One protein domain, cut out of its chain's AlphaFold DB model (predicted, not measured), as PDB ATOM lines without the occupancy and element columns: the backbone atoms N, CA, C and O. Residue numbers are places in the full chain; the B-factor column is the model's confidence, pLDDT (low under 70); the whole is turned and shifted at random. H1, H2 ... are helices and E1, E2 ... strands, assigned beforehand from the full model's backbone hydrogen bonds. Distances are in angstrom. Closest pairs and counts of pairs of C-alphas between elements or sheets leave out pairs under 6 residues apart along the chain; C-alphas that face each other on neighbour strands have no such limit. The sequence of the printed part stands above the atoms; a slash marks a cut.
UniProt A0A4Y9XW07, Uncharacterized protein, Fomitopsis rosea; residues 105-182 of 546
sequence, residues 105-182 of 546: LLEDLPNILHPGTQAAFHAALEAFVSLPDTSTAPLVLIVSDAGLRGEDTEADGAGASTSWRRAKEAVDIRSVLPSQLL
ATOM      1  N   LEU A 105      55.864 122.689  84.762       91.50
ATOM      2  CA  LEU A 105      54.963 121.540  84.721       91.50
ATOM      3  C   LEU A 105      55.739 120.289  85.120       91.50
ATOM      4  O   LEU A 105      56.764 119.985  84.511       91.50
ATOM      5  N   LEU A 106      55.251 119.591  86.140       90.50
ATOM      6  CA  LEU A 106      55.774 118.310  86.585       90.50
ATOM      7  C   LEU A 106      54.685 117.249  86.404       90.50
ATOM      8  O   LEU A 106      53.723 117.213  87.169       90.50
ATOM      9  N   GLU A 107      54.835 116.431  85.364       86.56
ATOM     10  CA  GLU A 107      53.923 115.316  85.071       86.56
ATOM     11  C   GLU A 107      54.431 114.001  85.673       86.56
ATOM     12  O   GLU A 107      53.661 113.261  86.272       86.56
ATOM     13  N   ASP A 108      55.742 113.757  85.579       84.12
ATOM     14  CA  ASP A 108      56.384 112.554  86.102       84.12
ATOM     15  C   ASP A 108      57.074 112.836  87.439       84.12
ATOM     16  O   ASP A 108      57.953 113.700  87.551       84.12
ATOM     17  N   LEU A 109      56.688 112.080  88.464       84.62
ATOM     18  CA  LEU A 109      57.270 112.176  89.797       84.62
ATOM     19  C   LEU A 109      58.491 111.254  89.929       84.62
ATOM     20  O   LEU A 109      58.522 110.168  89.342       84.62
ATOM     21  N   PRO A 110      59.506 111.636  90.731       83.62
ATOM     22  CA  PRO A 110      60.540 110.688  91.132       83.62
ATOM     23  C   PRO A 110      59.907 109.538  91.933       83.62
ATOM     24  O   PRO A 110      58.755 109.630  92.351       83.62
ATOM     25  N   ASN A 111      60.654 108.460  92.196       82.31
ATOM     26  CA  ASN A 111      60.165 107.352  93.026       82.31
ATOM     27  C   ASN A 111      59.974 107.789  94.496       82.31
ATOM     28  O   ASN A 111      60.800 107.493  95.363       82.31
ATOM     29  N   ILE A 112      58.888 108.514  94.768       84.12
ATOM     30  CA  ILE A 112      58.504 109.034  96.083       84.12
ATOM     31  C   ILE A 112      58.034 107.932  97.039       84.12
ATOM     32  O   ILE A 112      57.849 108.192  98.221       84.12
ATOM     33  N   LEU A 113      57.891 106.689  96.567       81.25
ATOM     34  CA  LEU A 113      57.637 105.533  97.431       81.25
ATOM     35  C   LEU A 113      58.869 105.234  98.307       81.25
ATOM     36  O   LEU A 113      58.755 104.710  99.421       81.25
ATOM     37  N   HIS A 114      60.062 105.612  97.826       84.06
ATOM     38  CA  HIS A 114      61.295 105.542  98.595       84.06
ATOM     39  C   HIS A 114      61.376 106.704  99.613       84.06
ATOM     40  O   HIS A 114      61.437 107.867  99.199       84.06
ATOM     41  N   PRO A 115      61.468 106.432 100.935       80.50
ATOM     42  CA  PRO A 115      61.399 107.466 101.976       80.50
ATOM     43  C   PRO A 115      62.424 108.593 101.828       80.50
ATOM     44  O   PRO A 115      62.099 109.759 102.032       80.50
ATOM     45  N   GLY A 116      63.665 108.264 101.453       84.56
ATOM     46  CA  GLY A 116      64.714 109.274 101.279       84.56
ATOM     47  C   GLY A 116      64.444 110.199 100.091       84.56
ATOM     48  O   GLY A 116      64.694 111.401 100.164       84.56
ATOM     49  N   THR A 117      63.877 109.650  99.014       85.50
ATOM     50  CA  THR A 117      63.510 110.413  97.816       85.50
ATOM     51  C   THR A 117      62.316 111.311  98.108       85.50
ATOM     52  O   THR A 117      62.323 112.476  97.722       85.50
ATOM     53  N   GLN A 118      61.331 110.786  98.839       87.25
ATOM     54  CA  GLN A 118      60.165 111.534  99.297       87.25
ATOM     55  C   GLN A 118      60.566 112.726 100.165       87.25
ATOM     56  O   GLN A 118      60.181 113.850  99.867       87.25
ATOM     57  N   ALA A 119      61.402 112.503 101.183       86.69
ATOM     58  CA  ALA A 119      61.861 113.564 102.074       86.69
ATOM     59  C   ALA A 119      62.627 114.662 101.317       86.69
ATOM     60  O   ALA A 119      62.400 115.849 101.544       86.69
ATOM     61  N   ALA A 120      63.499 114.281 100.374       87.69
ATOM     62  CA  ALA A 120      64.213 115.241  99.535       87.69
ATOM     63  C   ALA A 120      63.268 116.032  98.614       87.69
ATOM     64  O   ALA A 120      63.461 117.231  98.414       87.69
ATOM     65  N   PHE A 121      62.247 115.372  98.064       91.31
ATOM     66  CA  PHE A 121      61.231 116.000  97.225       91.31
ATOM     67  C   PHE A 121      60.370 116.988  98.025       91.31
ATOM     68  O   PHE A 121      60.222 118.138  97.617       91.31
ATOM     69  N   HIS A 122      59.884 116.580  99.202       91.19
ATOM     70  CA  HIS A 122      59.133 117.428 100.133       91.19
ATOM     71  C   HIS A 122      59.938 118.660 100.551       91.19
ATOM     72  O   HIS A 122      59.454 119.779 100.395       91.19
ATOM     73  N   ALA A 123      61.197 118.483 100.961       89.00
ATOM     74  CA  ALA A 123      62.073 119.596 101.329       89.00
ATOM     75  C   ALA A 123      62.299 120.580 100.165       89.00
ATOM     76  O   ALA A 123      62.411 121.788 100.373       89.00
ATOM     77  N   ALA A 124      62.361 120.083  98.925       90.56
ATOM     78  CA  ALA A 124      62.504 120.933  97.750       90.56
ATOM     79  C   ALA A 124      61.233 121.755  97.463       90.56
ATOM     80  O   ALA A 124      61.343 122.920  97.082       90.56
ATOM     81  N   LEU A 125      60.044 121.181  97.680       90.88
ATOM     82  CA  LEU A 125      58.767 121.892  97.562       90.88
ATOM     83  C   LEU A 125      58.612 122.973  98.635       90.88
ATOM     84  O   LEU A 125      58.238 124.100  98.315       90.88
ATOM     85  N   GLU A 126      58.951 122.674  99.888       88.94
ATOM     86  CA  GLU A 126      58.935 123.663 100.975       88.94
ATOM     87  C   GLU A 126      59.904 124.816 100.701       88.94
ATOM     88  O   GLU A 126      59.539 125.990 100.813       88.94
ATOM     89  N   ALA A 127      61.126 124.495 100.264       88.06
ATOM     90  CA  ALA A 127      62.106 125.499  99.869       88.06
ATOM     91  C   ALA A 127      61.581 126.368  98.717       88.06
ATOM     92  O   ALA A 127      61.767 127.583  98.739       88.06
ATOM     93  N   PHE A 128      60.892 125.771  97.744       87.19
ATOM     94  CA  PHE A 128      60.301 126.492  96.621       87.19
ATOM     95  C   PHE A 128      59.197 127.466  97.060       87.19
ATOM     96  O   PHE A 128      59.185 128.611  96.616       87.19
ATOM     97  N   VAL A 129      58.316 127.045  97.970       86.44
ATOM     98  CA  VAL A 129      57.243 127.891  98.523       86.44
ATOM     99  C   VAL A 129      57.797 129.028  99.388       86.44
ATOM    100  O   VAL A 129      57.205 130.101  99.450       86.44
ATOM    101  N   SER A 130      58.958 128.836 100.020       84.44
ATOM    102  CA  SER A 130      59.610 129.879 100.828       84.44
ATOM    103  C   SER A 130      60.243 131.022 100.013       84.44
ATOM    104  O   SER A 130      60.729 131.999 100.591       84.44
ATOM    105  N   LEU A 131      60.267 130.918  98.679       82.62
ATOM    106  CA  LEU A 131      60.850 131.935  97.805       82.62
ATOM    107  C   LEU A 131      59.930 133.163  97.654       82.62
ATOM    108  O   LEU A 131      58.711 133.024  97.662       82.62
ATOM    109  N   PRO A 132      60.479 134.377  97.453       76.12
ATOM    110  CA  PRO A 132      59.668 135.589  97.320       76.12
ATOM    111  C   PRO A 132      58.751 135.578  96.079       76.12
ATOM    112  O   PRO A 132      59.233 135.440  94.952       76.12
ATOM    113  N   ASP A 133      57.457 135.860  96.279       65.00
ATOM    114  CA  ASP A 133      56.370 135.830  95.272       65.00
ATOM    115  C   ASP A 133      56.605 136.659  93.992       65.00
ATOM    116  O   ASP A 133      55.932 136.484  92.976       65.00
ATOM    117  N   THR A 134      57.551 137.597  94.002       60.25
ATOM    118  CA  THR A 134      57.717 138.586  92.928       60.25
ATOM    119  C   THR A 134      58.485 138.078  91.705       60.25
ATOM    120  O   THR A 134      58.591 138.814  90.719       60.25
ATOM    121  N   SER A 135      59.004 136.841  91.709       59.72
ATOM    122  CA  SER A 135      59.849 136.356  90.601       59.72
ATOM    123  C   SER A 135      59.761 134.877  90.230       59.72
ATOM    124  O   SER A 135      60.390 134.514  89.243       59.72
ATOM    125  N   THR A 136      58.976 134.056  90.929       70.69
ATOM    126  CA  THR A 136      58.938 132.594  90.744       70.69
ATOM    127  C   THR A 136      57.849 132.161  89.758       70.69
ATOM    128  O   THR A 136      56.700 132.595  89.849       70.69
ATOM    129  N   ALA A 137      58.182 131.294  88.800       81.50
ATOM    130  CA  ALA A 137      57.205 130.691  87.895       81.50
ATOM    131  C   ALA A 137      56.267 129.743  88.669       81.50
ATOM    132  O   ALA A 137      56.766 128.968  89.478       81.50
ATOM    133  N   PRO A 138      54.938 129.752  88.445       87.06
ATOM    134  CA  PRO A 138      54.031 128.820  89.114       87.06
ATOM    135  C   PRO A 138      54.381 127.363  88.781       87.06
ATOM    136  O   PRO A 138      54.705 127.052  87.631       87.06
ATOM    137  N   LEU A 139      54.280 126.486  89.782       89.44
ATOM    138  CA  LEU A 139      54.475 125.044  89.658       89.44
ATOM    139  C   LEU A 139      53.124 124.332  89.533       89.44
ATOM    140  O   LEU A 139      52.263 124.465  90.398       89.44
ATOM    141  N   VAL A 140      52.963 123.563  88.461       91.69
ATOM    142  CA  VAL A 140      51.823 122.687  88.196       91.69
ATOM    143  C   VAL A 140      52.295 121.249  88.350       91.69
ATOM    144  O   VAL A 140      53.193 120.809  87.636       91.69
ATOM    145  N   LEU A 141      51.688 120.532  89.290       91.44
ATOM    146  CA  LEU A 141      51.931 119.118  89.560       91.44
ATOM    147  C   LEU A 141      50.735 118.320  89.042       91.44
ATOM    148  O   LEU A 141      49.603 118.603  89.435       91.44
ATOM    149  N   ILE A 142      50.976 117.337  88.175       90.19
ATOM    150  CA  ILE A 142      49.947 116.387  87.743       90.19
ATOM    151  C   ILE A 142      50.140 115.100  88.538       90.19
ATOM    152  O   ILE A 142      51.191 114.471  88.476       90.19
ATOM    153  N   VAL A 143      49.115 114.721  89.296       87.00
ATOM    154  CA  VAL A 143      49.093 113.487  90.084       87.00
ATOM    155  C   VAL A 143      47.964 112.628  89.543       87.00
ATOM    156  O   VAL A 143      46.817 113.068  89.491       87.00
ATOM    157  N   SER A 144      48.305 111.424  89.095       81.19
ATOM    158  CA  SER A 144      47.324 110.434  88.662       81.19
ATOM    159  C   SER A 144      46.984 109.534  89.841       81.19
ATOM    160  O   SER A 144      47.707 108.581  90.117       81.19
ATOM    161  N   ASP A 145      45.887 109.847  90.523       70.75
ATOM    162  CA  ASP A 145      45.258 108.921  91.458       70.75
ATOM    163  C   ASP A 145      44.444 107.911  90.641       70.75
ATOM    164  O   ASP A 145      43.366 108.216  90.129       70.75
ATOM    165  N   ALA A 146      45.010 106.726  90.425       57.59
ATOM    166  CA  ALA A 146      44.347 105.669  89.669       57.59
ATOM    167  C   ALA A 146      43.273 104.930  90.494       57.59
ATOM    168  O   ALA A 146      42.596 104.053  89.951       57.59
ATOM    169  N   GLY A 147      43.101 105.257  91.785       53.94
ATOM    170  CA  GLY A 147      42.358 104.416  92.720       53.94
ATOM    171  C   GLY A 147      42.946 102.999  92.810       53.94
ATOM    172  O   GLY A 147      43.912 102.661  92.130       53.94
ATOM    173  N   LEU A 148      42.369 102.133  93.651       46.75
ATOM    174  CA  LEU A 148      42.612 100.694  93.497       46.75
ATOM    175  C   LEU A 148      41.518 100.127  92.602       46.75
ATOM    176  O   LEU A 148      40.340 100.140  92.962       46.75
ATOM    177  N   ARG A 149      41.921  99.619  91.441       43.66
ATOM    178  CA  ARG A 149      41.080  98.753  90.620       43.66
ATOM    179  C   ARG A 149      40.950  97.429  91.375       43.66
ATOM    180  O   ARG A 149      41.926  96.959  91.953       43.66
ATOM    181  N   GLY A 150      39.774  96.803  91.375       40.84
ATOM    182  CA  GLY A 150      39.539  95.512  92.047       40.84
ATOM    183  C   GLY A 150      40.373  94.326  91.532       40.84
ATOM    184  O   GLY A 150      40.108  93.200  91.925       40.84
ATOM    185  N   GLU A 151      41.344  94.587  90.652       41.09
ATOM    186  CA  GLU A 151      42.363  93.667  90.142       41.09
ATOM    187  C   GLU A 151      43.634  93.645  91.018       41.09
ATOM    188  O   GLU A 151      44.385  92.681  90.934       41.09
ATOM    189  N   ASP A 152      43.865  94.637  91.895       37.16
ATOM    190  CA  ASP A 152      45.054  94.709  92.773       37.16
ATOM    191  C   ASP A 152      44.874  93.934  94.093       37.16
ATOM    192  O   ASP A 152      45.289  94.354  95.175       37.16
ATOM    193  N   THR A 153      44.224  92.777  94.024       42.22
ATOM    194  CA  THR A 153      44.450  91.722  95.013       42.22
ATOM    195  C   THR A 153      45.615  90.876  94.521       42.22
ATOM    196  O   THR A 153      45.653  90.555  93.341       42.22
ATOM    197  N   GLU A 154      46.515  90.493  95.430       41.31
ATOM    198  CA  GLU A 154      47.626  89.526  95.267       41.31
ATOM    199  C   GLU A 154      49.064  90.099  95.260       41.31
ATOM    200  O   GLU A 154      50.027  89.334  95.123       41.31
ATOM    201  N   ALA A 155      49.255  91.395  95.527       35.41
ATOM    202  CA  ALA A 155      50.540  91.916  96.004       35.41
ATOM    203  C   ALA A 155      50.339  92.620  97.360       35.41
ATOM    204  O   ALA A 155      49.786  93.709  97.432       35.41
ATOM    205  N   ASP A 156      50.764  91.951  98.430       36.53
ATOM    206  CA  ASP A 156      50.956  92.459  99.795       36.53
ATOM    207  C   ASP A 156      49.717  92.674 100.707       36.53
ATOM    208  O   ASP A 156      49.232  93.778 100.956       36.53
ATOM    209  N   GLY A 157      49.325  91.577 101.373       38.69
ATOM    210  CA  GLY A 157      49.276  91.518 102.848       38.69
ATOM    211  C   GLY A 157      48.066  92.089 103.622       38.69
ATOM    212  O   GLY A 157      47.729  93.275 103.580       38.69
ATOM    213  N   ALA A 158      47.477  91.231 104.464       36.34
ATOM    214  CA  ALA A 158      46.351  91.486 105.370       36.34
ATOM    215  C   ALA A 158      46.688  92.338 106.620       36.34
ATOM    216  O   ALA A 158      47.839  92.405 107.053       36.34
ATOM    217  N   GLY A 159      45.657  92.944 107.238       32.47
ATOM    218  CA  GLY A 159      45.685  93.535 108.589       32.47
ATOM    219  C   GLY A 159      45.331  95.032 108.682       32.47
ATOM    220  O   GLY A 159      45.772  95.855 107.888       32.47
ATOM    221  N   ALA A 160      44.598  95.439 109.725       38.91
ATOM    222  CA  ALA A 160      44.324  96.856 110.031       38.91
ATOM    223  C   ALA A 160      45.603  97.710 110.245       38.91
ATOM    224  O   ALA A 160      45.546  98.937 110.285       38.91
ATOM    225  N   SER A 161      46.773  97.071 110.376       36.09
ATOM    226  CA  SER A 161      48.095  97.707 110.444       36.09
ATOM    227  C   SER A 161      48.790  97.871 109.081       36.09
ATOM    228  O   SER A 161      49.720  98.670 108.982       36.09
ATOM    229  N   THR A 162      48.356  97.170 108.026       39.78
ATOM    230  CA  THR A 162      48.933  97.221 106.664       39.78
ATOM    231  C   THR A 162      48.135  98.074 105.683       39.78
ATOM    232  O   THR A 162      48.666  98.379 104.614       39.78
ATOM    233  N   SER A 163      46.960  98.603 106.062       45.28
ATOM    234  CA  SER A 163      46.317  99.702 105.305       45.28
ATOM    235  C   SER A 163      47.302 100.858 105.048       45.28
ATOM    236  O   SER A 163      47.320 101.484 103.991       45.28
ATOM    237  N   TRP A 164      48.247 101.060 105.975       40.66
ATOM    238  CA  TRP A 164      49.308 102.058 105.857       40.66
ATOM    239  C   TRP A 164      50.397 101.742 104.816       40.66
ATOM    240  O   TRP A 164      51.022 102.672 104.315       40.66
ATOM    241  N   ARG A 165      50.652 100.463 104.490       38.97
ATOM    242  CA  ARG A 165      51.577 100.084 103.404       38.97
ATOM    243  C   ARG A 165      50.904 100.198 102.037       38.97
ATOM    244  O   ARG A 165      51.508 100.781 101.149       38.97
ATOM    245  N   ARG A 166      49.636  99.789 101.908       44.25
ATOM    246  CA  ARG A 166      48.850  99.970 100.671       44.25
ATOM    247  C   ARG A 166      48.616 101.445 100.320       44.25
ATOM    248  O   ARG A 166      48.748 101.827  99.164       44.25
ATOM    249  N   ALA A 167      48.392 102.303 101.319       46.53
ATOM    250  CA  ALA A 167      48.365 103.763 101.142       46.53
ATOM    251  C   ALA A 167      49.718 104.364 100.706       46.53
ATOM    252  O   ALA A 167      49.779 105.534 100.341       46.53
ATOM    253  N   LYS A 168      50.808 103.592 100.790       47.41
ATOM    254  CA  LYS A 168      52.150 104.006 100.378       47.41
ATOM    255  C   LYS A 168      52.517 103.517  98.977       47.41
ATOM    256  O   LYS A 168      53.531 103.971  98.472       47.41
ATOM    257  N   GLU A 169      51.751 102.607  98.381       51.81
ATOM    258  CA  GLU A 169      51.992 102.078  97.028       51.81
ATOM    259  C   GLU A 169      51.238 102.871  95.959       51.81
ATOM    260  O   GLU A 169      51.785 103.134  94.888       51.81
ATOM    261  N   ALA A 170      50.020 103.321  96.272       58.38
ATOM    262  CA  ALA A 170      49.289 104.259  95.432       58.38
ATOM    263  C   ALA A 170      49.806 105.688  95.668       58.38
ATOM    264  O   ALA A 170      49.767 106.210  96.784       58.38
ATOM    265  N   VAL A 171      50.304 106.324  94.607       70.38
ATOM    266  CA  VAL A 171      50.718 107.729  94.642       70.38
ATOM    267  C   VAL A 171      49.475 108.617  94.670       70.38
ATOM    268  O   VAL A 171      48.863 108.872  93.639       70.38
ATOM    269  N   ASP A 172      49.128 109.111  95.854       75.25
ATOM    270  CA  ASP A 172      48.102 110.143  96.050       75.25
ATOM    271  C   ASP A 172      48.743 111.487  96.447       75.25
ATOM    272  O   ASP A 172      49.898 111.540  96.883       75.25
ATOM    273  N   ILE A 173      48.004 112.591  96.332       82.06
ATOM    274  CA  ILE A 173      48.413 113.948  96.695       82.06
ATOM    275  C   ILE A 173      49.051 114.030  98.087       82.06
ATOM    276  O   ILE A 173      50.026 114.763  98.257       82.06
ATOM    277  N   ARG A 174      48.575 113.236  99.058       76.56
ATOM    278  CA  ARG A 174      49.138 113.175 100.418       76.56
ATOM    279  C   ARG A 174      50.540 112.562 100.479       76.56
ATOM    280  O   ARG A 174      51.292 112.837 101.407       76.56
ATOM    281  N   SER A 175      50.903 111.732  99.504       79.88
ATOM    282  CA  SER A 175      52.258 111.188  99.367       79.88
ATOM    283  C   SER A 175      53.199 112.162  98.647       79.88
ATOM    284  O   SER A 175      54.397 112.205  98.944       79.88
ATOM    285  N   VAL A 176      52.654 112.967  97.728       87.81
ATOM    286  CA  VAL A 176      53.397 113.914  96.884       87.81
ATOM    287  C   VAL A 176      53.718 115.202  97.636       87.81
ATOM    288  O   VAL A 176      54.846 115.688  97.557       87.81
ATOM    289  N   LEU A 177      52.745 115.754  98.361       87.81
ATOM    290  CA  LEU A 177      52.889 117.012  99.086       87.81
ATOM    291  C   LEU A 177      53.189 116.771 100.572       87.81
ATOM    292  O   LEU A 177      52.576 115.895 101.181       87.81
ATOM    293  N   PRO A 178      54.081 117.570 101.181       85.06
ATOM    294  CA  PRO A 178      54.245 117.578 102.629       85.06
ATOM    295  C   PRO A 178      52.973 118.099 103.314       85.06
ATOM    296  O   PRO A 178      52.261 118.951 102.767       85.06
ATOM    297  N   SER A 179      52.690 117.613 104.525       75.00
ATOM    298  CA  SER A 179      51.443 117.917 105.242       75.00
ATOM    299  C   SER A 179      51.261 119.406 105.544       75.00
ATOM    300  O   SER A 179      50.137 119.893 105.580       75.00
ATOM    301  N   GLN A 180      52.356 120.159 105.658       76.44
ATOM    302  CA  GLN A 180      52.353 121.612 105.847       76.44
ATOM    303  C   GLN A 180      51.830 122.373 104.620       76.44
ATOM    304  O   GLN A 180      51.355 123.501 104.753       76.44
ATOM    305  N   LEU A 181      51.935 121.782 103.424       83.31
ATOM    306  CA  LEU A 181      51.470 122.392 102.180       83.31
ATOM    307  C   LEU A 181      50.045 121.962 101.809       83.31
ATOM    308  O   LEU A 181      49.370 122.700 101.082       83.31
ATOM    309  N   LEU A 182      49.564 120.827 102.326       79.00
ATOM    310  CA  LEU A 182      48.186 120.366 102.135       79.00
ATOM    311  C   LEU A 182      47.196 121.374 102.744       79.00
ATOM    312  O   LEU A 182      47.227 121.661 103.935       79.00
TER     313      LEU A 182
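Overview. This is residues 105 to 182 of the 546 residues of an uncharacterized protein of Fomitopsis rosea (UniProt A0A4Y9XW07). Little regular structure is here: a long loop of mostly unnamed chain, with H1 along one side, E1 running back along the other, and H2 and H3 on the return to the middle. Of 78 printed residues, 26 are in named elements, H1, E1, H2, H3 in order, mostly helix. It is loose, radius of gyration of the C-alphas 15.2 A, spanning 49 by 21 by 18 A.

Arrangement. Start at H1, residues 115 to 129, with every O i to N i+4 pair within hydrogen-bond range. Its residues 118 to 122 alone only just touch H3, residues 173 to 176, with 3 pairs of C-alphas within 8 A, the closest His 122 and Val 176, 7.5 A. H2, residues 163 to 166, is apart from both. E1, residues 139 to 141, pairs with no named strand; residues 105 to 106 pair with its 140 to 141, parallel.

Along the chain. Find C-alpha 115 at (61.399, 107.466, 101.976); H1 runs 21.1 A to C-alpha 129. H3 ends at C-alpha 176, (53.397, 113.914, 96.884).

Size, cuts and confidence. The printed part has no cut; the link E1 to H2, 21 residues, is long. Residues 133 to 135 and 146 to 170 have pLDDT under 70.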